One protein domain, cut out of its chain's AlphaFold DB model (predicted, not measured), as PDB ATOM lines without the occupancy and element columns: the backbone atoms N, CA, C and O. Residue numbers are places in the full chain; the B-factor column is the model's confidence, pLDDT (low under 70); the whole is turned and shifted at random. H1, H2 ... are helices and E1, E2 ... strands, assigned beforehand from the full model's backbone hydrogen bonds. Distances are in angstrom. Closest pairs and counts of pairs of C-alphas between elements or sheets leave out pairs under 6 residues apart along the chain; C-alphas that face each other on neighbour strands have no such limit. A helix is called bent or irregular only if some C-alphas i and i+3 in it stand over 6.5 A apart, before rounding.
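AT A GLANCE: This is residues 28 to 199 of the 266 residues of an uncharacterized protein of Bodo saltans (UniProt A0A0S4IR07). A twisted five-stranded sheet has one long helix, H1, running slantwise over one face, with the short helices H3, H4, H5, H6 and H7 set around H1. H2 lies far from H1, off the sheet, after one of two long links. The printed part has 172 residues, with seven named helices and five named strands in the order H1 H2 E1 E2 H3 E3 E4 H4 H5 E5 H6 H7; the sheet, E1 E5 E4 E3 E2, is antiparallel throughout and the class is mixed. The whole is compact, with a radius of gyration of the C-alphas of 15.5 A and spans of 47 by 33 by 29 A.

IN THESE COORDINATES: H1, residues 37 to 56, begins at C-alpha 37 (137.946, 162.667, 159.461) and measures 30.1 A, with a kink of 28 degrees near residue 44. H2 is residues 72 to 78, E1 83 to 87, E2 101 to 104 and H3 108 to 114. H1 and H2 are irregular: C-alphas 42 and 45 are 7.1 A apart, C-alphas 73 and 76 7.4 A. E3, residues 123 to 132, and E4, residues 139 to 147, each measure 26.1 A; E3 bends by 53 degrees at residue 126. H4 is residues 156 to 159 and H5 162 to 166. E5, residues 172 to 178, measures 19.8 A. H6 is residues 184 to 188, and H7, 191 to 194, ends at C-alpha 194 (123.208, 155.401, 175.523).

HOW THE PARTS SIT: E3 and E4 form a hairpin, with N 142 and O 129 2.7 A apart. E5 pairs with E4 through N 141 and O 176, 2.8 A, and with E1 through N 175 and O 84, 2.9 A. E2 pairs with E3 through N 103 and O 130, 2.8 A; E1 and E2 are the edge strands. H1 is on the sheet at a height of 8.7 A, at 51 degrees to E4 on the local plane. The hub H1 touches H3 with residues 37 to 45 alone, at a shallow tilt of 24 degrees, the same way; the closest C-alphas, of Asn 37 and Ala 110, are 4.7 A apart. H1 also touches H4 (Ser 55 and Leu 158, C-alphas 5.8 A), H5 (Ala 54 and Ser 162, 5.2 A), H6 (Val 43 and Val 188, 6.4 A) and H7 (Ile 50 and Phe 194, 5.8 A). H3, H5 and, only just, with 5 pairs of C-alphas within 10 A, H6 only graze the sheet. H2 is only just not on it, with 4 pairs of C-alphas within 10 A, and is apart from H1. Every O i to N i+4 pair is within hydrogen-bond range in H5 and H6, against 12 of 16 in H1 and 1 of 3 in H2 and H3, whose O i to N i+3 counts are 3 of 4 and 2 of 4; H4 and H7 are too short for such a pair.

THE WHOLE: The farthest C-alphas, of Pro 28 and Ser 154, are 48.7 A apart. The printed part has no cut, and the links H1 to H2 and E1 to E2 are long. Mean pLDDT of the printed part is 84.7; residues 90 to 93 and 149 to 170 are under 70.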
ATOM      1  N   PRO A  28     138.066 178.328 166.063       94.00
ATOM      2  CA  PRO A  28     138.214 177.400 164.939       94.00
ATOM      3  C   PRO A  28     138.983 176.115 165.273       94.00
ATOM      4  O   PRO A  28     138.649 175.062 164.750       94.00
ATOM      5  N   TRP A  29     139.978 176.178 166.165       93.50
ATOM      6  CA  TRP A  29     140.779 175.012 166.568       93.50
ATOM      7  C   TRP A  29     140.059 174.056 167.532       93.50
ATOM      8  O   TRP A  29     140.513 172.932 167.711       93.50
ATOM      9  N   GLU A  30     138.946 174.480 168.140       93.44
ATOM     10  CA  GLU A  30     138.100 173.630 168.997       93.44
ATOM     11  C   GLU A  30     136.918 173.016 168.231       93.44
ATOM     12  O   GLU A  30     136.214 172.142 168.743       93.44
ATOM     13  N   GLN A  31     136.639 173.501 167.018       94.50
ATOM     14  CA  GLN A  31     135.521 173.045 166.202       94.50
ATOM     15  C   GLN A  31     135.941 171.885 165.304       94.50
ATOM     16  O   GLN A  31     136.957 171.946 164.614       94.50
ATOM     17  N   LEU A  32     135.100 170.853 165.234       93.69
ATOM     18  CA  LEU A  32     135.257 169.804 164.237       93.69
ATOM     19  C   LEU A  32     134.621 170.251 162.921       93.69
ATOM     20  O   LEU A  32     133.406 170.468 162.841       93.69
ATOM     21  N   ALA A  33     135.447 170.383 161.886       91.19
ATOM     22  CA  ALA A  33     134.967 170.674 160.545       91.19
ATOM     23  C   ALA A  33     134.141 169.499 160.005       91.19
ATOM     24  O   ALA A  33     134.514 168.341 160.173       91.19
ATOM     25  N   ALA A  34     133.034 169.783 159.320       83.38
ATOM     26  CA  ALA A  34     132.090 168.743 158.896       83.38
ATOM     27  C   ALA A  34     132.659 167.730 157.884       83.38
ATOM     28  O   ALA A  34     132.155 166.618 157.788       83.38
ATOM     29  N   HIS A  35     133.696 168.121 157.143       85.50
ATOM     30  CA  HIS A  35     134.419 167.286 156.180       85.50
ATOM     31  C   HIS A  35     135.684 166.648 156.778       85.50
ATOM     32  O   HIS A  35     136.437 166.001 156.061       85.50
ATOM     33  N   SER A  36     135.962 166.873 158.067       90.94
ATOM     34  CA  SER A  36     137.143 166.325 158.730       90.94
ATOM     35  C   SER A  36     136.903 164.890 159.179       90.94
ATOM     36  O   SER A  36     135.890 164.570 159.805       90.94
ATOM     37  N   ASN A  37     137.918 164.052 158.988       93.56
ATOM     38  CA  ASN A  37     137.946 162.667 159.461       93.56
ATOM     39  C   ASN A  37     137.829 162.568 160.991       93.56
ATOM     40  O   ASN A  37     137.396 161.549 161.525       93.56
ATOM     41  N   GLN A  38     138.143 163.652 161.709       93.88
ATOM     42  CA  GLN A  38     137.995 163.734 163.162       93.88
ATOM     43  C   GLN A  38     136.534 163.640 163.626       93.88
ATOM     44  O   GLN A  38     136.290 163.194 164.745       93.88
ATOM     45  N   VAL A  39     135.557 164.009 162.785       94.12
ATOM     46  CA  VAL A  39     134.135 163.796 163.105       94.12
ATOM     47  C   VAL A  39     133.863 162.303 163.241       94.12
ATOM     48  O   VAL A  39     133.273 161.878 164.230       94.12
ATOM     49  N   HIS A  40     134.360 161.504 162.295       94.56
ATOM     50  CA  HIS A  40     134.223 160.050 162.310       94.56
ATOM     51  C   HIS A  40     134.948 159.421 163.504       94.56
ATOM     52  O   HIS A  40     134.362 158.571 164.169       94.56
ATOM     53  N   ALA A  41     136.153 159.899 163.830       94.94
ATOM     54  CA  ALA A  41     136.891 159.474 165.022       94.94
ATOM     55  C   ALA A  41     136.123 159.743 166.327       94.94
ATOM     56  O   ALA A  41     136.173 158.940 167.256       94.94
ATOM     57  N   ALA A  42     135.415 160.875 166.401       94.69
ATOM     58  CA  ALA A  42     134.648 161.250 167.580       94.69
ATOM     59  C   ALA A  42     133.348 160.444 167.717       94.69
ATOM     60  O   ALA A  42     132.975 160.107 168.833       94.69
ATOM     61  N   VAL A  43     132.644 160.144 166.617       94.56
ATOM     62  CA  VAL A  43     131.323 159.483 166.684       94.56
ATOM     63  C   VAL A  43     131.378 157.958 166.637       94.56
ATOM     64  O   VAL A  43     130.527 157.315 167.253       94.56
ATOM     65  N   SER A  44     132.356 157.359 165.951       94.00
ATOM     66  CA  SER A  44     132.356 155.912 165.698       94.00
ATOM     67  C   SER A  44     132.339 155.036 166.961       94.00
ATOM     68  O   SER A  44     131.559 154.080 166.975       94.00
ATOM     69  N   PRO A  45     133.069 155.349 168.059       93.69
ATOM     70  CA  PRO A  45     133.047 154.502 169.254       93.69
ATOM     71  C   PRO A  45     131.673 154.489 169.932       93.69
ATOM     72  O   PRO A  45     131.302 153.528 170.605       93.69
ATOM     73  N   HIS A  46     130.889 155.555 169.751       94.69
ATOM     74  CA  HIS A  46     129.554 155.660 170.327       94.69
ATOM     75  C   HIS A  46     128.540 154.785 169.598       94.69
ATOM     76  O   HIS A  46     127.620 154.282 170.239       94.69
ATOM     77  N   TYR A  47     128.708 154.562 168.294       93.00
ATOM     78  CA  TYR A  47     127.850 153.633 167.563       93.00
ATOM     79  C   TYR A  47     128.022 152.203 168.062       93.00
ATOM     80  O   TYR A  47     127.024 151.526 168.282       93.00
ATOM     81  N   ASP A  48     129.255 151.770 168.332       89.38
ATOM     82  CA  ASP A  48     129.508 150.434 168.882       89.38
ATOM     83  C   ASP A  48     128.850 150.244 170.261       89.38
ATOM     84  O   ASP A  48     128.194 149.234 170.524       89.38
ATOM     85  N   GLN A  49     128.908 151.273 171.113       90.50
ATOM     86  CA  GLN A  49     128.216 151.274 172.403       90.50
ATOM     87  C   GLN A  49     126.683 151.263 172.257       90.50
ATOM     88  O   GLN A  49     125.995 150.573 173.014       90.50
ATOM     89  N   ILE A  50     126.132 152.019 171.300       91.06
ATOM     90  CA  ILE A  50     124.689 152.032 171.008       91.06
ATOM     91  C   ILE A  50     124.238 150.647 170.546       91.06
ATOM     92  O   ILE A  50     123.226 150.152 171.040       91.06
ATOM     93  N   LEU A  51     124.996 150.010 169.651       88.00
ATOM     94  CA  LEU A  51     124.720 148.655 169.180       88.00
ATOM     95  C   LEU A  51     124.810 147.638 170.322       88.00
ATOM     96  O   LEU A  51     123.892 146.838 170.496       88.00
ATOM     97  N   SER A  52     125.830 147.752 171.172       86.44
ATOM     98  CA  SER A  52     125.978 146.921 172.370       86.44
ATOM     99  C   SER A  52     124.748 147.001 173.273       86.44
ATOM    100  O   SER A  52     124.171 145.972 173.628       86.44
ATOM    101  N   LEU A  53     124.266 148.210 173.576       87.69
ATOM    102  CA  LEU A  53     123.058 148.394 174.381       87.69
ATOM    103  C   LEU A  53     121.791 147.895 173.662       87.69
ATOM    104  O   LEU A  53     120.945 147.232 174.271       87.69
ATOM    105  N   ALA A  54     121.653 148.205 172.372       85.94
ATOM    106  CA  ALA A  54     120.511 147.819 171.547       85.94
ATOM    107  C   ALA A  54     120.403 146.295 171.366       85.94
ATOM    108  O   ALA A  54     119.291 145.786 171.206       85.94
ATOM    109  N   SER A  55     121.530 145.576 171.441       81.31
ATOM    110  CA  SER A  55     121.602 144.109 171.396       81.31
ATOM    111  C   SER A  55     121.062 143.431 172.658       81.31
ATOM    112  O   SER A  55     120.617 142.287 172.596       81.31
ATOM    113  N   GLN A  56     121.074 144.134 173.792       81.75
ATOM    114  CA  GLN A  56     120.700 143.588 175.099       81.75
ATOM    115  C   GLN A  56     119.311 144.037 175.554       81.75
ATOM    116  O   GLN A  56     118.658 143.347 176.334       81.75
ATOM    117  N   ARG A  57     118.854 145.212 175.105       82.88
ATOM    118  CA  ARG A  57     117.594 145.810 175.549       82.88
ATOM    119  C   ARG A  57     116.801 146.381 174.378       82.88
ATOM    120  O   ARG A  57     117.352 146.986 173.459       82.88
ATOM    121  N   LYS A  58     115.475 146.268 174.464       82.75
ATOM    122  CA  LYS A  58     114.559 146.972 173.566       82.75
ATOM    123  C   LYS A  58     114.563 148.479 173.857       82.75
ATOM    124  O   LYS A  58     114.236 148.913 174.966       82.75
ATOM    125  N   LEU A  59     114.948 149.269 172.858       84.12
ATOM    126  CA  LEU A  59     115.018 150.728 172.888       84.12
ATOM    127  C   LEU A  59     113.978 151.293 171.904       84.12
ATOM    128  O   LEU A  59     114.294 151.511 170.737       84.12
ATOM    129  N   PRO A  60     112.739 151.567 172.354       78.31
ATOM    130  CA  PRO A  60     111.623 151.889 171.458       78.31
ATOM    131  C   PRO A  60     111.787 153.220 170.708       78.31
ATOM    132  O   PRO A  60     111.136 153.459 169.699       78.31
ATOM    133  N   GLN A  61     112.636 154.122 171.203       83.94
ATOM    134  CA  GLN A  61     112.922 155.389 170.525       83.94
ATOM    135  C   GLN A  61     114.064 155.280 169.512       83.94
ATOM    136  O   GLN A  61     114.196 156.177 168.685       83.94
ATOM    137  N   LEU A  62     114.863 154.209 169.578       87.75
ATOM    138  CA  LEU A  62     116.034 154.025 168.729       87.75
ATOM    139  C   LEU A  62     115.657 153.388 167.391       87.75
ATOM    140  O   LEU A  62     116.146 153.846 166.373       87.75
ATOM    141  N   VAL A  63     114.793 152.372 167.372       87.56
ATOM    142  CA  VAL A  63     114.358 151.728 166.120       87.56
ATOM    143  C   VAL A  63     113.117 152.433 165.586       87.56
ATOM    144  O   VAL A  63     112.165 152.661 166.339       87.56
ATOM    145  N   LYS A  64     113.140 152.809 164.308       87.12
ATOM    146  CA  LYS A  64     112.044 153.496 163.620       87.12
ATOM    147  C   LYS A  64     111.727 152.797 162.304       87.12
ATOM    148  O   LYS A  64     112.647 152.421 161.589       87.12
ATOM    149  N   GLU A  65     110.434 152.690 162.014       85.94
ATOM    150  CA  GLU A  65     109.912 152.132 160.758       85.94
ATOM    151  C   GLU A  65     109.983 153.149 159.612       85.94
ATOM    152  O   GLU A  65     110.139 152.779 158.460       85.94
ATOM    153  N   GLU A  66     109.921 154.446 159.920       88.50
ATOM    154  CA  GLU A  66     109.960 155.520 158.925       88.50
ATOM    155  C   GLU A  66     110.865 156.671 159.371       88.50
ATOM    156  O   GLU A  66     111.164 156.846 160.561       88.50
ATOM    157  N   HIS A  67     111.318 157.475 158.403       90.06
ATOM    158  CA  HIS A  67     112.149 158.641 158.688       90.06
ATOM    159  C   HIS A  67     111.351 159.673 159.479       90.06
ATOM    160  O   HIS A  67     110.158 159.881 159.261       90.06
ATOM    161  N   ILE A  68     112.025 160.358 160.401       90.00
ATOM    162  CA  ILE A  68     111.384 161.374 161.233       90.00
ATOM    163  C   ILE A  68     110.977 162.559 160.345       90.00
ATOM    164  O   ILE A  68     111.818 163.354 159.925       90.00
ATOM    165  N   GLN A  69     109.675 162.698 160.094       89.56
ATOM    166  CA  GLN A  69     109.126 163.803 159.314       89.56
ATOM    167  C   GLN A  69     108.987 165.048 160.195       89.56
ATOM    168  O   GLN A  69     108.100 165.145 161.044       89.56
ATOM    169  N   ILE A  70     109.889 166.011 160.005       90.19
ATOM    170  CA  ILE A  70     109.847 167.311 160.683       90.19
ATOM    171  C   ILE A  70     109.667 168.406 159.627       90.19
ATOM    172  O   ILE A  70     110.453 168.442 158.672       90.19
ATOM    173  N   PRO A  71     108.701 169.331 159.802       91.44
ATOM    174  CA  PRO A  71     108.562 170.491 158.926       91.44
ATOM    175  C   PRO A  71     109.876 171.269 158.828       91.44
ATOM    176  O   PRO A  71     110.538 171.478 159.848       91.44
ATOM    177  N   GLU A  72     110.233 171.738 157.630       88.56
ATOM    178  CA  GLU A  72     111.521 172.396 157.340       88.56
ATOM    179  C   GLU A  72     111.873 173.503 158.346       88.56
ATOM    180  O   GLU A  72     112.987 173.556 158.866       88.56
ATOM    181  N   LEU A  73     110.879 174.306 158.741       90.69
ATOM    182  CA  LEU A  73     111.012 175.393 159.721       90.69
ATOM    183  C   LEU A  73     111.512 174.940 161.105       90.69
ATOM    184  O   LEU A  73     112.052 175.741 161.873       90.69
ATOM    185  N   HIS A  74     111.318 173.672 161.461       94.06
ATOM    186  CA  HIS A  74     111.689 173.117 162.760       94.06
ATOM    187  C   HIS A  74     112.882 172.161 162.704       94.06
ATOM    188  O   HIS A  74     113.401 171.792 163.763       94.06
ATOM    189  N   GLN A  75     113.361 171.810 161.508       92.25
ATOM    190  CA  GLN A  75     114.442 170.841 161.318       92.25
ATOM    191  C   GLN A  75     115.719 171.243 162.064       92.25
ATOM    192  O   GLN A  75     116.243 170.451 162.845       92.25
ATOM    193  N   LEU A  76     116.166 172.499 161.939       93.38
ATOM    194  CA  LEU A  76     117.395 172.987 162.590       93.38
ATOM    195  C   LEU A  76     117.339 172.946 164.123       93.38
ATOM    196  O   LEU A  76     118.377 172.893 164.785       93.38
ATOM    197  N   ARG A  77     116.133 172.985 164.695       94.25
ATOM    198  CA  ARG A  77     115.932 172.979 166.145       94.25
ATOM    199  C   ARG A  77     115.798 171.566 166.709       94.25
ATOM    200  O   ARG A  77     116.255 171.341 167.822       94.25
ATOM    201  N   LEU A  78     115.137 170.666 165.982       94.25
ATOM    202  CA  LEU A  78     114.721 169.359 166.502       94.25
ATOM    203  C   LEU A  78     115.589 168.195 166.016       94.25
ATOM    204  O   LEU A  78     115.729 167.227 166.754       94.25
ATOM    205  N   LEU A  79     116.169 168.270 164.811       93.69
ATOM    206  CA  LEU A  79     116.981 167.176 164.273       93.69
ATOM    207  C   LEU A  79     118.337 167.038 164.974       93.69
ATOM    208  O   LEU A  79     118.673 165.913 165.339       93.69
ATOM    209  N   PRO A  80     119.141 168.101 165.190       94.69
ATOM    210  CA  PRO A  80     120.478 167.919 165.745       94.69
ATOM    211  C   PRO A  80     120.465 167.227 167.112       94.69
ATOM    212  O   PRO A  80     119.832 167.692 168.057       94.69
ATOM    213  N   GLY A  81     121.206 166.124 167.210       91.56
ATOM    214  CA  GLY A  81     121.272 165.258 168.382       91.56
ATOM    215  C   GLY A  81     120.273 164.103 168.393       91.56
ATOM    216  O   GLY A  81     120.281 163.313 169.334       91.56
ATOM    217  N   THR A  82     119.446 163.962 167.360       93.75
ATOM    218  CA  THR A  82     118.630 162.758 167.174       93.75
ATOM    219  C   THR A  82     119.462 161.634 166.568       93.75
ATOM    220  O   THR A  82     120.267 161.855 165.658       93.75
ATOM    221  N   VAL A  83     119.254 160.427 167.097       93.94
ATOM    222  CA  VAL A  83     119.803 159.182 166.561       93.94
ATOM    223  C   VAL A  83     118.712 158.138 166.505       93.94
ATOM    224  O   VAL A  83     117.988 157.948 167.484       93.94
ATOM    225  N   TYR A  84     118.616 157.462 165.370       92.69
ATOM    226  CA  TYR A  84     117.741 156.316 165.196       92.69
ATOM    227  C   TYR A  84     118.352 155.311 164.222       92.69
ATOM    228  O   TYR A  84     119.324 155.594 163.522       92.69
ATOM    229  N   ILE A  85     117.775 154.120 164.210       91.06
ATOM    230  CA  ILE A  85     118.149 152.983 163.388       91.06
ATOM    231  C   ILE A  85     116.932 152.587 162.562       91.06
ATOM    232  O   ILE A  85     115.816 152.546 163.084       91.06
ATOM    233  N   MET A  86     117.164 152.284 161.289       88.62
ATOM    234  CA  MET A  86     116.128 151.875 160.347       88.62
ATOM    235  C   MET A  86     116.559 150.640 159.572       88.62
ATOM    236  O   MET A  86     117.713 150.539 159.148       88.62
ATOM    237  N   LYS A  87     115.629 149.709 159.364       86.31
ATOM    238  CA  LYS A  87     115.886 148.483 158.601       86.31
ATOM    239  C   LYS A  87     115.960 148.787 157.112       86.31
ATOM    240  O   LYS A  87     115.243 149.652 156.612       86.31
ATOM    241  N   HIS A  88     116.762 148.031 156.369       83.44
ATOM    242  CA  HIS A  88     116.827 148.205 154.914       83.44
ATOM    243  C   HIS A  88     115.485 147.945 154.216       83.44
ATOM    244  O   HIS A  88     115.132 148.686 153.301       83.44
ATOM    245  N   SER A  89     114.709 146.964 154.687       70.50
ATOM    246  CA  SER A  89     113.373 146.642 154.159       70.50
ATOM    247  C   SER A  89     112.364 147.785 154.296       70.50
ATOM    248  O   SER A  89     111.422 147.866 153.519       70.50
ATOM    249  N   GLU A  90     112.566 148.658 155.281       69.06
ATOM    250  CA  GLU A  90     111.691 149.785 155.623       69.06
ATOM    251  C   GLU A  90     112.203 151.105 155.012       69.06
ATOM    252  O   GLU A  90     111.729 152.186 155.338       69.06
ATOM    253  N   GLY A  91     113.184 151.030 154.102       65.75
ATOM    254  CA  GLY A  91     113.765 152.207 153.461       65.75
ATOM    255  C   GLY A  91     115.061 152.699 154.100       65.75
ATOM    256  O   GLY A  91     115.466 153.820 153.834       65.75
ATOM    257  N   GLY A  92     115.788 151.881 154.867       64.44
ATOM    258  CA  GLY A  92     117.082 152.271 155.451       64.44
ATOM    259  C   GLY A  92     118.175 152.661 154.435       64.44
ATOM    260  O   GLY A  92     119.133 153.339 154.802       64.44
ATOM    261  N   HIS A  93     118.041 152.276 153.159       69.38
ATOM    262  CA  HIS A  93     118.885 152.777 152.060       69.38
ATOM    263  C   HIS A  93     118.397 154.102 151.466       69.38
ATOM    264  O   HIS A  93     119.135 154.766 150.731       69.38
ATOM    265  N   ALA A  94     117.139 154.451 151.727       70.62
ATOM    266  CA  ALA A  94     116.530 155.656 151.217       70.62
ATOM    267  C   ALA A  94     117.146 156.881 151.890       70.62
ATOM    268  O   ALA A  94     117.693 156.858 152.995       70.62
ATOM    269  N   GLN A  95     117.084 157.979 151.158       81.88
ATOM    270  CA  GLN A  95     117.538 159.255 151.654       81.88
ATOM    271  C   GLN A  95     116.561 159.771 152.722       81.88
ATOM    272  O   GLN A  95     115.361 159.829 152.453       81.88
ATOM    273  N   PRO A  96     117.052 160.215 153.895       81.06
ATOM    274  CA  PRO A  96     116.176 160.509 155.020       81.06
ATOM    275  C   PRO A  96     115.289 161.737 154.825       81.06
ATOM    276  O   PRO A  96     114.186 161.793 155.361       81.06
ATOM    277  N   ILE A  97     115.777 162.749 154.102       84.31
ATOM    278  CA  ILE A  97     115.035 163.980 153.817       84.31
ATOM    279  C   ILE A  97     115.217 164.322 152.334       84.31
ATOM    280  O   ILE A  97     116.366 164.369 151.876       84.31
ATOM    281  N   PRO A  98     114.130 164.578 151.581       79.81
ATOM    282  CA  PRO A  98     114.211 164.994 150.182       79.81
ATOM    283  C   PRO A  98     115.086 166.247 150.018       79.81
ATOM    284  O   PRO A  98     115.146 167.088 150.911       79.81
ATOM    285  N   ASN A  99     115.755 166.391 148.874       86.25
ATOM    286  CA  ASN A  99     116.601 167.548 148.517       86.25
ATOM    287  C   ASN A  99     117.916 167.712 149.301       86.25
ATOM    288  O   ASN A  99     118.662 168.655 149.044       86.25
ATOM    289  N   TRP A 100     118.230 166.822 150.242       92.44
ATOM    290  CA  TRP A 100     119.557 166.792 150.866       92.44
ATOM    291  C   TRP A 100     120.592 166.191 149.906       92.44
ATOM    292  O   TRP A 100     120.290 165.315 149.098       92.44
ATOM    293  N   GLU A 101     121.834 166.647 149.981       93.56
ATOM    294  CA  GLU A 101     122.908 166.118 149.142       93.56
ATOM    295  C   GLU A 101     123.541 164.899 149.829       93.56
ATOM    296  O   GLU A 101     124.055 165.018 150.943       93.56
ATOM    297  N   LYS A 102     123.517 163.723 149.188       94.06
ATOM    298  CA  LYS A 102     124.206 162.521 149.683       94.06
ATOM    299  C   LYS A 102     125.680 162.555 149.274       94.06
ATOM    300  O   LYS A 102     125.988 162.541 148.085       94.06
ATOM    301  N   LYS A 103     126.592 162.520 150.249       93.00
ATOM    302  CA  LYS A 103     128.042 162.401 150.028       93.00
ATOM    303  C   LYS A 103     128.551 161.090 150.599       93.00
ATOM    304  O   LYS A 103     128.505 160.882 151.806       93.00
ATOM    305  N   LEU A 104     129.039 160.210 149.735       93.62
ATOM    306  CA  LEU A 104     129.677 158.968 150.162       93.62
ATOM    307  C   LEU A 104     131.048 159.266 150.768       93.62
ATOM    308  O   LEU A 104     131.840 160.011 150.190       93.62
ATOM    309  N   VAL A 105     131.328 158.670 151.922       93.12
ATOM    310  CA  VAL A 105     132.628 158.780 152.583       93.12
ATOM    311  C   VAL A 105     133.519 157.665 152.051       93.12
ATOM    312  O   VAL A 105     133.474 156.533 152.523       93.12
ATOM    313  N   THR A 106     134.309 157.984 151.028       92.25
ATOM    314  CA  THR A 106     135.241 157.040 150.388       92.25
ATOM    315  C   THR A 106     136.661 157.111 150.953       92.25
ATOM    316  O   THR A 106     137.485 156.260 150.629       92.25
ATOM    317  N   ASP A 107     136.961 158.098 151.802       93.88
ATOM    318  CA  ASP A 107     138.288 158.265 152.399       93.88
ATOM    319  C   ASP A 107     138.608 157.126 153.386       93.88
ATOM    320  O   ASP A 107     137.894 156.892 154.370       93.88
ATOM    321  N   SER A 108     139.719 156.426 153.151       93.12
ATOM    322  CA  SER A 108     140.207 155.347 154.015       93.12
ATOM    323  C   SER A 108     140.528 155.843 155.430       93.12
ATOM    324  O   SER A 108     140.289 155.138 156.414       93.12
ATOM    325  N   HIS A 109     140.987 157.090 155.564       93.75
ATOM    326  CA  HIS A 109     141.300 157.691 156.860       93.75
ATOM    327  C   HIS A 109     140.059 158.027 157.694       93.75
ATOM    328  O   HIS A 109     140.162 158.137 158.918       93.75
ATOM    329  N   ALA A 110     138.893 158.190 157.069       92.62
ATOM    330  CA  ALA A 110     137.622 158.343 157.771       92.62
ATOM    331  C   ALA A 110     137.013 156.978 158.127       92.62
ATOM    332  O   ALA A 110     136.509 156.782 159.234       92.62
ATOM    333  N   THR A 111     137.086 156.023 157.196       92.38
ATOM    334  CA  THR A 111     136.475 154.692 157.341       92.38
ATOM    335  C   THR A 111     137.218 153.790 158.334       92.38
ATOM    336  O   THR A 111     136.575 152.977 158.996       92.38
ATOM    337  N   GLN A 112     138.530 153.981 158.549       93.94
ATOM    338  CA  GLN A 112     139.321 153.205 159.525       93.94
ATOM    339  C   GLN A 112     138.740 153.219 160.952       93.94
ATOM    340  O   GLN A 112     138.869 152.238 161.683       93.94
ATOM    341  N   TYR A 113     138.061 154.302 161.352       94.75
ATOM    342  CA  TYR A 113     137.493 154.440 162.697       94.75
ATOM    343  C   TYR A 113     136.284 153.531 162.941       94.75
ATOM    344  O   TYR A 113     135.866 153.365 164.087       94.75
ATOM    345  N   TYR A 114     135.723 152.939 161.886       92.94
ATOM    346  CA  TYR A 114     134.572 152.044 161.960       92.94
ATOM    347  C   TYR A 114     134.965 150.564 162.030       92.94
ATOM    348  O   TYR A 114     134.086 149.715 162.119       92.94
ATOM    349  N   GLY A 115     136.263 150.236 162.044       88.06
ATOM    350  CA  GLY A 115     136.733 148.846 162.037       88.06
ATOM    351  C   GLY A 115     136.307 148.014 163.255       88.06
ATOM    352  O   GLY A 115     136.197 146.796 163.147       88.06
ATOM    353  N   SER A 116     136.047 148.646 164.403       84.56
ATOM    354  CA  SER A 116     135.519 147.962 165.592       84.56
ATOM    355  C   SER A 116     133.992 147.937 165.654       84.56
ATOM    356  O   SER A 116     133.441 147.150 166.418       84.56
ATOM    357  N   VAL A 117     133.309 148.792 164.884       84.50
ATOM    358  CA  VAL A 117     131.859 148.978 164.986       84.50
ATOM    359  C   VAL A 117     131.158 147.708 164.532       84.50
ATOM    360  O   VAL A 117     131.262 147.314 163.372       84.50
ATOM    361  N   GLY A 118     130.424 147.078 165.449       70.12
ATOM    362  CA  GLY A 118     129.649 145.880 165.130       70.12
ATOM    363  C   GLY A 118     130.455 144.579 165.135       70.12
ATOM    364  O   GLY A 118     129.866 143.511 164.950       70.12
ATOM    365  N   LEU A 119     131.756 144.626 165.447       77.00
ATOM    366  CA  LEU A 119     132.614 143.437 165.522       77.00
ATOM    367  C   LEU A 119     132.083 142.414 166.540       77.00
ATOM    368  O   LEU A 119     132.040 141.217 166.256       77.00
ATOM    369  N   LEU A 120     131.626 142.891 167.704       70.81
ATOM    370  CA  LEU A 120     131.045 142.063 168.771       70.81
ATOM    371  C   LEU A 120     129.707 141.419 168.382       70.81
ATOM    372  O   LEU A 120     129.296 140.439 168.997       70.81
ATOM    373  N   HIS A 121     129.034 141.959 167.370       70.62
ATOM    374  CA  HIS A 121     127.707 141.528 166.934       70.62
ATOM    375  C   HIS A 121     127.724 140.828 165.574       70.62
ATOM    376  O   HIS A 121     126.663 140.596 165.005       70.62
ATOM    377  N   HIS A 122     128.909 140.487 165.050       76.75
ATOM    378  CA  HIS A 122     129.068 139.907 163.714       76.75
ATOM    379  C   HIS A 122     128.435 140.774 162.616       76.75
ATOM    380  O   HIS A 122     127.850 140.266 161.660       76.75
ATOM    381  N   LEU A 123     128.568 142.088 162.751       82.12
ATOM    382  CA  LEU A 123     128.088 143.078 161.806       82.12
ATOM    383  C   LEU A 123     129.279 143.745 161.112       82.12
ATOM    384  O   LEU A 123     130.315 143.972 161.733       82.12
ATOM    385  N   ASN A 124     129.114 144.076 159.834       86.81
ATOM    386  CA  ASN A 124     130.103 144.783 159.032       86.81
ATOM    387  C   ASN A 124     129.533 146.121 158.565       86.81
ATOM    388  O   ASN A 124     128.412 146.191 158.065       86.81
ATOM    389  N   VAL A 125     130.325 147.185 158.678       89.44
ATOM    390  CA  VAL A 125     129.977 148.477 158.081       89.44
ATOM    391  C   VAL A 125     130.177 148.383 156.569       89.44
ATOM    392  O   VAL A 125     131.291 148.162 156.101       89.44
ATOM    393  N   ALA A 126     129.086 148.511 155.817       89.12
ATOM    394  CA  ALA A 126     129.075 148.370 154.364       89.12
ATOM    395  C   ALA A 126     129.256 149.714 153.651       89.12
ATOM    396  O   ALA A 126     129.999 149.809 152.678       89.12
ATOM    397  N   GLU A 127     128.582 150.756 154.137       91.62
ATOM    398  CA  GLU A 127     128.589 152.081 153.519       91.62
ATOM    399  C   GLU A 127     128.499 153.156 154.600       91.62
ATOM    400  O   GLU A 127     127.774 153.010 155.585       91.62
ATOM    401  N   ILE A 128     129.231 154.251 154.407       94.12
ATOM    402  CA  ILE A 128     129.122 155.450 155.234       94.12
ATOM    403  C   ILE A 128     128.794 156.609 154.300       94.12
ATOM    404  O   ILE A 128     129.528 156.894 153.351       94.12
ATOM    405  N   ALA A 129     127.682 157.279 154.572       94.12
ATOM    406  CA  ALA A 129     127.209 158.413 153.802       94.12
ATOM    407  C   ALA A 129     126.915 159.590 154.729       94.12
ATOM    408  O   ALA A 129     126.289 159.445 155.773       94.12
ATOM    409  N   THR A 130     127.313 160.780 154.311       94.31
ATOM    410  CA  THR A 130     126.964 162.028 154.975       94.31
ATOM    411  C   THR A 130     125.945 162.757 154.117       94.31
ATOM    412  O   THR A 130     126.235 163.131 152.982       94.31
ATOM    413  N   PHE A 131     124.748 162.973 154.648       94.62
ATOM    414  CA  PHE A 131     123.735 163.803 154.013       94.62
ATOM    415  C   PHE A 131     123.872 165.246 154.487       94.62
ATOM    416  O   PHE A 131     123.971 165.505 155.690       94.62
ATOM    417  N   VAL A 132     123.867 166.180 153.543       94.88
ATOM    418  CA  VAL A 132     124.061 167.608 153.794       94.88
ATOM    419  C   VAL A 132     122.779 168.358 153.464       94.88
ATOM    420  O   VAL A 132     122.230 168.205 152.372       94.88
ATOM    421  N   SER A 133     122.296 169.170 154.403       94.69
ATOM    422  CA  SER A 133     121.132 170.021 154.166       94.69
ATOM    423  C   SER A 133     121.439 171.110 153.121       94.69
ATOM    424  O   SER A 133     122.578 171.577 153.041       94.69
ATOM    425  N   PRO A 134     120.447 171.574 152.337       92.44
ATOM    426  CA  PRO A 134     120.663 172.590 151.297       92.44
ATOM    427  C   PRO A 134     121.152 173.937 151.854       92.44
ATOM    428  O   PRO A 134     121.846 174.683 151.169       92.44
ATOM    429  N   ASP A 135     120.832 174.245 153.114       92.62
ATOM    430  CA  ASP A 135     121.309 175.435 153.825       92.62
ATOM    431  C   ASP A 135     122.688 175.243 154.495       92.62
ATOM    432  O   ASP A 135     123.211 176.184 155.096       92.62
ATOM    433  N   LEU A 136     123.278 174.044 154.394       92.81
ATOM    434  CA  LEU A 136     124.561 173.641 154.987       92.81
ATOM    435  C   LEU A 136     124.618 173.772 156.520       92.81
ATOM    436  O   LEU A 136     125.701 173.894 157.097       92.81
ATOM    437  N   ARG A 137     123.469 173.772 157.211       93.62
ATOM    438  CA  ARG A 137     123.395 173.948 158.677       93.62
ATOM    439  C   ARG A 137     123.165 172.658 159.448       93.62
ATOM    440  O   ARG A 137     123.366 172.651 160.667       93.62
ATOM    441  N   ILE A 138     122.742 171.593 158.777       95.00
ATOM    442  CA  ILE A 138     122.467 170.294 159.385       95.00
ATOM    443  C   ILE A 138     123.123 169.216 158.536       95.00
ATOM    444  O   ILE A 138     123.042 169.215 157.311       95.00
ATOM    445  N   TYR A 139     123.798 168.308 159.219       95.25
ATOM    446  CA  TYR A 139     124.424 167.149 158.616       95.25
ATOM    447  C   TYR A 139     123.803 165.905 159.241       95.25
ATOM    448  O   TYR A 139     123.445 165.912 160.421       95.25
ATOM    449  N   CYS A 140     123.670 164.847 158.452       94.62
ATOM    450  CA  CYS A 140     123.281 163.534 158.937       94.62
ATOM    451  C   CYS A 140     124.341 162.519 158.530       94.62
ATOM    452  O   CYS A 140     124.544 162.291 157.341       94.62
ATOM    453  N   ASN A 141     125.000 161.905 159.507       95.00
ATOM    454  CA  ASN A 141     125.862 160.759 159.259       95.00
ATOM    455  C   ASN A 141     124.983 159.506 159.222       95.00
ATOM    456  O   ASN A 141     124.205 159.270 160.148       95.00
ATOM    457  N   ALA A 142     125.086 158.746 158.143       94.81
ATOM    458  CA  ALA A 142     124.371 157.508 157.918       94.81
ATOM    459  C   ALA A 142     125.381 156.374 157.773       94.81
ATOM    460  O   ALA A 142     126.225 156.388 156.876       94.81
ATOM    461  N   VAL A 143     125.303 155.405 158.679       93.88
ATOM    462  CA  VAL A 143     126.201 154.249 158.711       93.88
ATOM    463  C   VAL A 143     125.378 153.011 158.419       93.88
ATOM    464  O   VAL A 143     124.593 152.568 159.261       93.88
ATOM    465  N   THR A 144     125.550 152.482 157.217       91.50
ATOM    466  CA  THR A 144     124.889 151.279 156.724       91.50
ATOM    467  C   THR A 144     125.675 150.063 157.186       91.50
ATOM    468  O   THR A 144     126.873 149.930 156.916       91.50
ATOM    469  N   VAL A 145     124.995 149.161 157.876       88.75
ATOM    470  CA  VAL A 145     125.567 147.976 158.498       88.75
ATOM    471  C   VAL A 145     124.878 146.740 157.934       88.75
ATOM    472  O   VAL A 145     123.651 146.650 157.902       88.75
ATOM    473  N   THR A 146     125.667 145.769 157.492       85.81
ATOM    474  CA  THR A 146     125.186 144.483 156.987       85.81
ATOM    475  C   THR A 146     125.651 143.344 157.893       85.81
ATOM    476  O   THR A 146     126.678 143.456 158.566       85.81
ATOM    477  N   PRO A 147     124.903 142.232 157.957       80.00
ATOM    478  CA  PRO A 147     125.368 141.034 158.644       80.00
ATOM    479  C   PRO A 147     126.685 140.552 158.021       80.00
ATOM    480  O   PRO A 147     126.783 140.342 156.810       80.00
ATOM    481  N   SER A 148     127.712 140.338 158.842       70.19
ATOM    482  CA  SER A 148     128.847 139.528 158.406       70.19
ATOM    483  C   SER A 148     128.311 138.101 158.271       70.19
ATOM    484  O   SER A 148     127.689 137.606 159.203       70.19
ATOM    485  N   GLY A 149     128.493 137.427 157.131       57.38
ATOM    486  CA  GLY A 149     127.934 136.084 156.862       57.38
ATOM    487  C   GLY A 149     128.382 134.957 157.815       57.38
ATOM    488  O   GLY A 149     128.195 133.780 157.518       57.38
ATOM    489  N   ARG A 150     129.001 135.291 158.952       53.38
ATOM    490  CA  ARG A 150     129.214 134.409 160.096       53.38
ATOM    491  C   ARG A 150     127.900 134.333 160.867       53.38
ATOM    492  O   ARG A 150     127.436 135.343 161.383       53.38
ATOM    493  N   GLN A 151     127.310 133.140 160.935       46.06
ATOM    494  CA  GLN A 151     126.113 132.894 161.737       46.06
ATOM    495  C   GLN A 151     126.329 133.447 163.147       46.06
ATOM    496  O   GLN A 151     127.191 132.959 163.880       46.06
ATOM    497  N   ALA A 152     125.555 134.470 163.517       48.56
ATOM    498  CA  ALA A 152     125.424 134.849 164.910       48.56
ATOM    499  C   ALA A 152     124.937 133.596 165.643       48.56
ATOM    500  O   ALA A 152     123.867 133.070 165.324       48.56
ATOM    501  N   ALA A 153     125.761 133.071 166.557       39.62
ATOM    502  CA  ALA A 153     125.347 131.990 167.437       39.62
ATOM    503  C   ALA A 153     123.988 132.382 168.023       39.62
ATOM    504  O   ALA A 153     123.803 133.533 168.422       39.62
ATOM    505  N   SER A 154     123.018 131.470 167.946       44.25
ATOM    506  CA  SER A 154     121.610 131.734 168.233       44.25
ATOM    507  C   SER A 154     121.392 132.018 169.720       44.25
ATOM    508  O   SER A 154     120.835 131.202 170.453       44.25
ATOM    509  N   ASP A 155     121.828 133.180 170.180       46.59
ATOM    510  CA  ASP A 155     121.629 133.615 171.542       46.59
ATOM    511  C   ASP A 155     120.240 134.257 171.616       46.59
ATOM    512  O   ASP A 155     119.937 135.296 171.021       46.59
ATOM    513  N   ALA A 156     119.372 133.605 172.389       39.62
ATOM    514  CA  ALA A 156     118.016 134.023 172.723       39.62
ATOM    515  C   ALA A 156     117.821 135.494 173.191       39.62
ATOM    516  O   ALA A 156     116.705 135.981 173.001       39.62
ATOM    517  N   PRO A 157     118.810 136.257 173.730       47.81
ATOM    518  CA  PRO A 157     118.605 137.665 174.077       47.81
ATOM    519  C   PRO A 157     118.458 138.574 172.852       47.81
ATOM    520  O   PRO A 157     117.801 139.611 172.951       47.81
ATOM    521  N   LEU A 158     119.032 138.194 171.700       50.12
ATOM    522  CA  LEU A 158     118.974 139.018 170.490       50.12
ATOM    523  C   LEU A 158     117.550 139.086 169.936       50.12
ATOM    524  O   LEU A 158     117.112 140.163 169.565       50.12
ATOM    525  N   LYS A 159     116.778 137.991 169.962       52.91
ATOM    526  CA  LYS A 159     115.400 137.961 169.425       52.91
ATOM    527  C   LYS A 159     114.444 138.946 170.113       52.91
ATOM    528  O   LYS A 159     113.502 139.404 169.481       52.91
ATOM    529  N   SER A 160     114.679 139.264 171.389       52.47
ATOM    530  CA  SER A 160     113.910 140.261 172.156       52.47
ATOM    531  C   SER A 160     114.527 141.662 172.150       52.47
ATOM    532  O   SER A 160     114.010 142.573 172.803       52.47
ATOM    533  N   SER A 161     115.674 141.830 171.495       61.28
ATOM    534  CA  SER A 161     116.405 143.086 171.470       61.28
ATOM    535  C   SER A 161     116.110 143.877 170.209       61.28
ATOM    536  O   SER A 161     115.602 143.362 169.214       61.28
ATOM    537  N   SER A 162     116.456 145.159 170.255       61.78
ATOM    538  CA  SER A 162     116.239 146.077 169.137       61.78
ATOM    539  C   SER A 162     116.935 145.575 167.865       61.78
ATOM    540  O   SER A 162     116.406 145.732 166.774       61.78
ATOM    541  N   ILE A 163     118.099 144.925 168.010       67.69
ATOM    542  CA  ILE A 163     118.874 144.374 166.890       67.69
ATOM    543  C   ILE A 163     118.258 143.083 166.337       67.69
ATOM    544  O   ILE A 163     118.289 142.883 165.126       67.69
ATOM    545  N   GLY A 164     117.655 142.221 167.164       59.59
ATOM    546  CA  GLY A 164     116.940 141.057 166.625       59.59
ATOM    547  C   GLY A 164     115.613 141.411 165.965       59.59
ATOM    548  O   GLY A 164     115.258 140.765 164.985       59.59
ATOM    549  N   GLU A 165     114.921 142.462 166.423       58.59
ATOM    550  CA  GLU A 165     113.735 143.002 165.732       58.59
ATOM    551  C   GLU A 165     114.081 143.586 164.356       58.59
ATOM    552  O   GLU A 165     113.270 143.525 163.429       58.59
ATOM    553  N   ILE A 166     115.290 144.134 164.214       60.06
ATOM    554  CA  ILE A 166     115.831 144.653 162.954       60.06
ATOM    555  C   ILE A 166     116.077 143.548 161.915       60.06
ATOM    556  O   ILE A 166     116.060 143.832 160.721       60.06
ATOM    557  N   GLY A 167     116.189 142.289 162.340       54.84
ATOM    558  CA  GLY A 167     116.381 141.159 161.441       54.84
ATOM    559  C   GLY A 167     117.808 141.112 160.897       54.84
ATOM    560  O   GLY A 167     118.309 142.041 160.267       54.84
ATOM    561  N   VAL A 168     118.473 139.982 161.118       57.72
ATOM    562  CA  VAL A 168     119.827 139.720 160.608       57.72
ATOM    563  C   VAL A 168     119.827 139.565 159.076       57.72
ATOM    564  O   VAL A 168     120.887 139.566 158.472       57.72
ATOM    565  N   ASP A 169     118.662 139.491 158.427       59.56
ATOM    566  CA  ASP A 169     118.543 139.038 157.035       59.56
ATOM    567  C   ASP A 169     118.760 140.132 155.972       59.56
ATOM    568  O   ASP A 169     118.984 139.806 154.808       59.56
ATOM    569  N   GLY A 170     118.727 141.421 156.339       69.00
ATOM    570  CA  GLY A 170     118.800 142.526 155.365       69.00
ATOM    571  C   GLY A 170     119.831 143.617 155.654       69.00
ATOM    572  O   GLY A 170     120.295 144.263 154.717       69.00
ATOM    573  N   GLY A 171     120.220 143.811 156.918       82.81
ATOM    574  CA  GLY A 171     121.015 144.960 157.362       82.81
ATOM    575  C   GLY A 171     120.165 146.179 157.753       82.81
ATOM    576  O   GLY A 171     118.937 146.194 157.608       82.81
ATOM    577  N   PHE A 172     120.825 147.195 158.299       88.44
ATOM    578  CA  PHE A 172     120.194 148.416 158.795       88.44
ATOM    579  C   PHE A 172     121.127 149.622 158.706       88.44
ATOM    580  O   PHE A 172     122.346 149.479 158.659       88.44
ATOM    581  N   THR A 173     120.551 150.819 158.794       91.50
ATOM    582  CA  THR A 173     121.297 152.080 158.760       91.50
ATOM    583  C   THR A 173     121.086 152.862 160.048       91.50
ATOM    584  O   THR A 173     119.954 153.046 160.500       91.50
ATOM    585  N   ILE A 174     122.182 153.333 160.644       93.25
ATOM    586  CA  ILE A 174     122.172 154.251 161.788       93.25
ATOM    587  C   ILE A 174     122.213 155.675 161.247       93.25
ATOM    588  O   ILE A 174     123.159 156.026 160.547       93.25
ATOM    589  N   PHE A 175     121.236 156.501 161.606       94.94
ATOM    590  CA  PHE A 175     121.184 157.917 161.247       94.94
ATOM    591  C   PHE A 175     121.473 158.778 162.474       94.94
ATOM    592  O   PHE A 175     120.786 158.660 163.488       94.94
ATOM    593  N   GLN A 176     122.459 159.670 162.377       95.31
ATOM    594  CA  GLN A 176     122.776 160.670 163.395       95.31
ATOM    595  C   GLN A 176     122.777 162.069 162.792       95.31
ATOM    596  O   GLN A 176     123.615 162.387 161.949       95.31
ATOM    597  N   TYR A 177     121.932 162.949 163.323       95.56
ATOM    598  CA  TYR A 177     121.895 164.355 162.928       95.56
ATOM    599  C   TYR A 177     122.760 165.215 163.844       95.56
ATOM    600  O   TYR A 177     122.716 165.090 165.069       95.56
ATOM    601  N   TYR A 178     123.506 166.150 163.267       95.56
ATOM    602  CA  TYR A 178     124.358 167.075 164.007       95.56
ATOM    603  C   TYR A 178     124.515 168.410 163.273       95.56
ATOM    604  O   TYR A 178     124.180 168.553 162.096       95.56
ATOM    605  N   ARG A 179     125.008 169.421 163.995       95.06
ATOM    606  CA  ARG A 179     125.368 170.720 163.415       95.06
ATOM    607  C   ARG A 179     126.842 170.707 162.995       95.06
ATOM    608  O   ARG A 179     127.670 170.246 163.782       95.06
ATOM    609  N   PRO A 180     127.190 171.239 161.814       94.00
ATOM    610  CA  PRO A 180     128.575 171.340 161.371       94.00
ATOM    611  C   PRO A 180     129.345 172.387 162.187       94.00
ATOM    612  O   PRO A 180     128.743 173.301 162.759       94.00
ATOM    613  N   ASN A 181     130.679 172.284 162.196       94.31
ATOM    614  CA  ASN A 181     131.596 173.249 162.822       94.31
ATOM    615  C   ASN A 181     131.276 173.496 164.305       94.31
ATOM    616  O   ASN A 181     131.212 174.630 164.787       94.31
ATOM    617  N   ARG A 182     131.031 172.406 165.037       94.62
ATOM    618  CA  ARG A 182     130.788 172.416 166.480       94.62
ATOM    619  C   ARG A 182     131.881 171.650 167.216       94.62
ATOM    620  O   ARG A 182     132.497 170.765 166.623       94.62
ATOM    621  N   PRO A 183     132.129 171.967 168.498       95.19
ATOM    622  CA  PRO A 183     133.024 171.162 169.314       95.19
ATOM    623  C   PRO A 183     132.547 169.712 169.386       95.19
ATOM    624  O   PRO A 183     131.340 169.457 169.433       95.19
ATOM    625  N   ALA A 184     133.490 168.772 169.476       93.50
ATOM    626  CA  ALA A 184     133.203 167.336 169.562       93.50
ATOM    627  C   ALA A 184     132.167 167.009 170.652       93.50
ATOM    628  O   ALA A 184     131.253 166.214 170.442       93.50
ATOM    629  N   ALA A 185     132.257 167.704 171.792       91.94
ATOM    630  CA  ALA A 185     131.339 167.549 172.912       91.94
ATOM    631  C   ALA A 185     129.868 167.783 172.528       91.94
ATOM    632  O   ALA A 185     128.998 167.109 173.064       91.94
ATOM    633  N   GLU A 186     129.559 168.699 171.605       91.69
ATOM    634  CA  GLU A 186     128.176 168.942 171.179       91.69
ATOM    635  C   GLU A 186     127.634 167.796 170.316       91.69
ATOM    636  O   GLU A 186     126.487 167.390 170.486       91.69
ATOM    637  N   ILE A 187     128.473 167.260 169.428       92.88
ATOM    638  CA  ILE A 187     128.121 166.173 168.504       92.88
ATOM    639  C   ILE A 187     127.914 164.862 169.277       92.88
ATOM    640  O   ILE A 187     126.991 164.101 168.988       92.88
ATOM    641  N   VAL A 188     128.755 164.622 170.283       94.50
ATOM    642  CA  VAL A 188     128.796 163.378 171.060       94.50
ATOM    643  C   VAL A 188     127.815 163.370 172.237       94.50
ATOM    644  O   VAL A 188     127.302 162.314 172.608       94.50
ATOM    645  N   LYS A 189     127.516 164.526 172.842       93.69
ATOM    646  CA  LYS A 189     126.660 164.617 174.040       93.69
ATOM    647  C   LYS A 189     125.307 163.892 173.917       93.69
ATOM    648  O   LYS A 189     124.923 163.255 174.896       93.69
ATOM    649  N   PRO A 190     124.582 163.934 172.787       91.75
ATOM    650  CA  PRO A 190     123.340 163.176 172.635       91.75
ATOM    651  C   PRO A 190     123.552 161.654 172.680       91.75
ATOM    652  O   PRO A 190     122.721 160.931 173.223       91.75
ATOM    653  N   LEU A 191     124.699 161.170 172.192       93.56
ATOM    654  CA  LEU A 191     125.062 159.749 172.182       93.56
ATOM    655  C   LEU A 191     125.401 159.224 173.583       93.56
ATOM    656  O   LEU A 191     125.194 158.051 173.886       93.56
ATOM    657  N   MET A 192     125.864 160.107 174.471       93.12
ATOM    658  CA  MET A 192     126.181 159.768 175.863       93.12
ATOM    659  C   MET A 192     124.973 159.227 176.638       93.12
ATOM    660  O   MET A 192     125.145 158.471 177.590       93.12
ATOM    661  N   ALA A 193     123.744 159.541 176.212       91.25
ATOM    662  CA  ALA A 193     122.530 158.989 176.816       91.25
ATOM    663  C   ALA A 193     122.443 157.449 176.715       91.25
ATOM    664  O   ALA A 193     121.757 156.819 177.526       91.25
ATOM    665  N   PHE A 194     123.162 156.846 175.760       90.44
ATOM    666  CA  PHE A 194     123.208 155.401 175.523       90.44
ATOM    667  C   PHE A 194     124.371 154.694 176.242       90.44
ATOM    668  O   PHE A 194     124.510 153.477 176.137       90.44
ATOM    669  N   TYR A 195     125.171 155.408 177.044       92.94
ATOM    670  CA  TYR A 195     126.187 154.811 177.922       92.94
ATOM    671  C   TYR A 195     125.553 154.222 179.185       92.94
ATOM    672  O   TYR A 195     125.804 154.637 180.315       92.94
ATOM    673  N   ARG A 196     124.672 153.243 178.980       89.38
ATOM    674  CA  ARG A 196     124.127 152.402 180.041       89.38
ATOM    675  C   ARG A 196     124.718 151.014 179.876       89.38
ATOM    676  O   ARG A 196     124.531 150.386 178.843       89.38
ATOM    677  N   HIS A 197     125.424 150.546 180.893       89.31
ATOM    678  CA  HIS A 197     126.003 149.209 180.883       89.31
ATOM    679  C   HIS A 197     124.962 148.219 181.400       89.31
ATOM    680  O   HIS A 197     124.598 148.253 182.576       89.31
ATOM    681  N   VAL A 198     124.451 147.376 180.504       85.19
ATOM    682  CA  VAL A 198     123.543 146.280 180.843       85.19
ATOM    683  C   VAL A 198     124.355 144.976 180.798       85.19
ATOM    684  O   VAL A 198     125.179 144.793 179.900       85.19
ATOM    685  N   PRO A 199     124.229 144.092 181.801       83.62
ATOM    686  CA  PRO A 199     124.997 142.856 181.826       83.62
ATOM    687  C   PRO A 199     124.499 141.873 180.761       83.62
ATOM    688  O   PRO A 199     123.298 141.745 180.527       83.62
TER     689      PRO A 199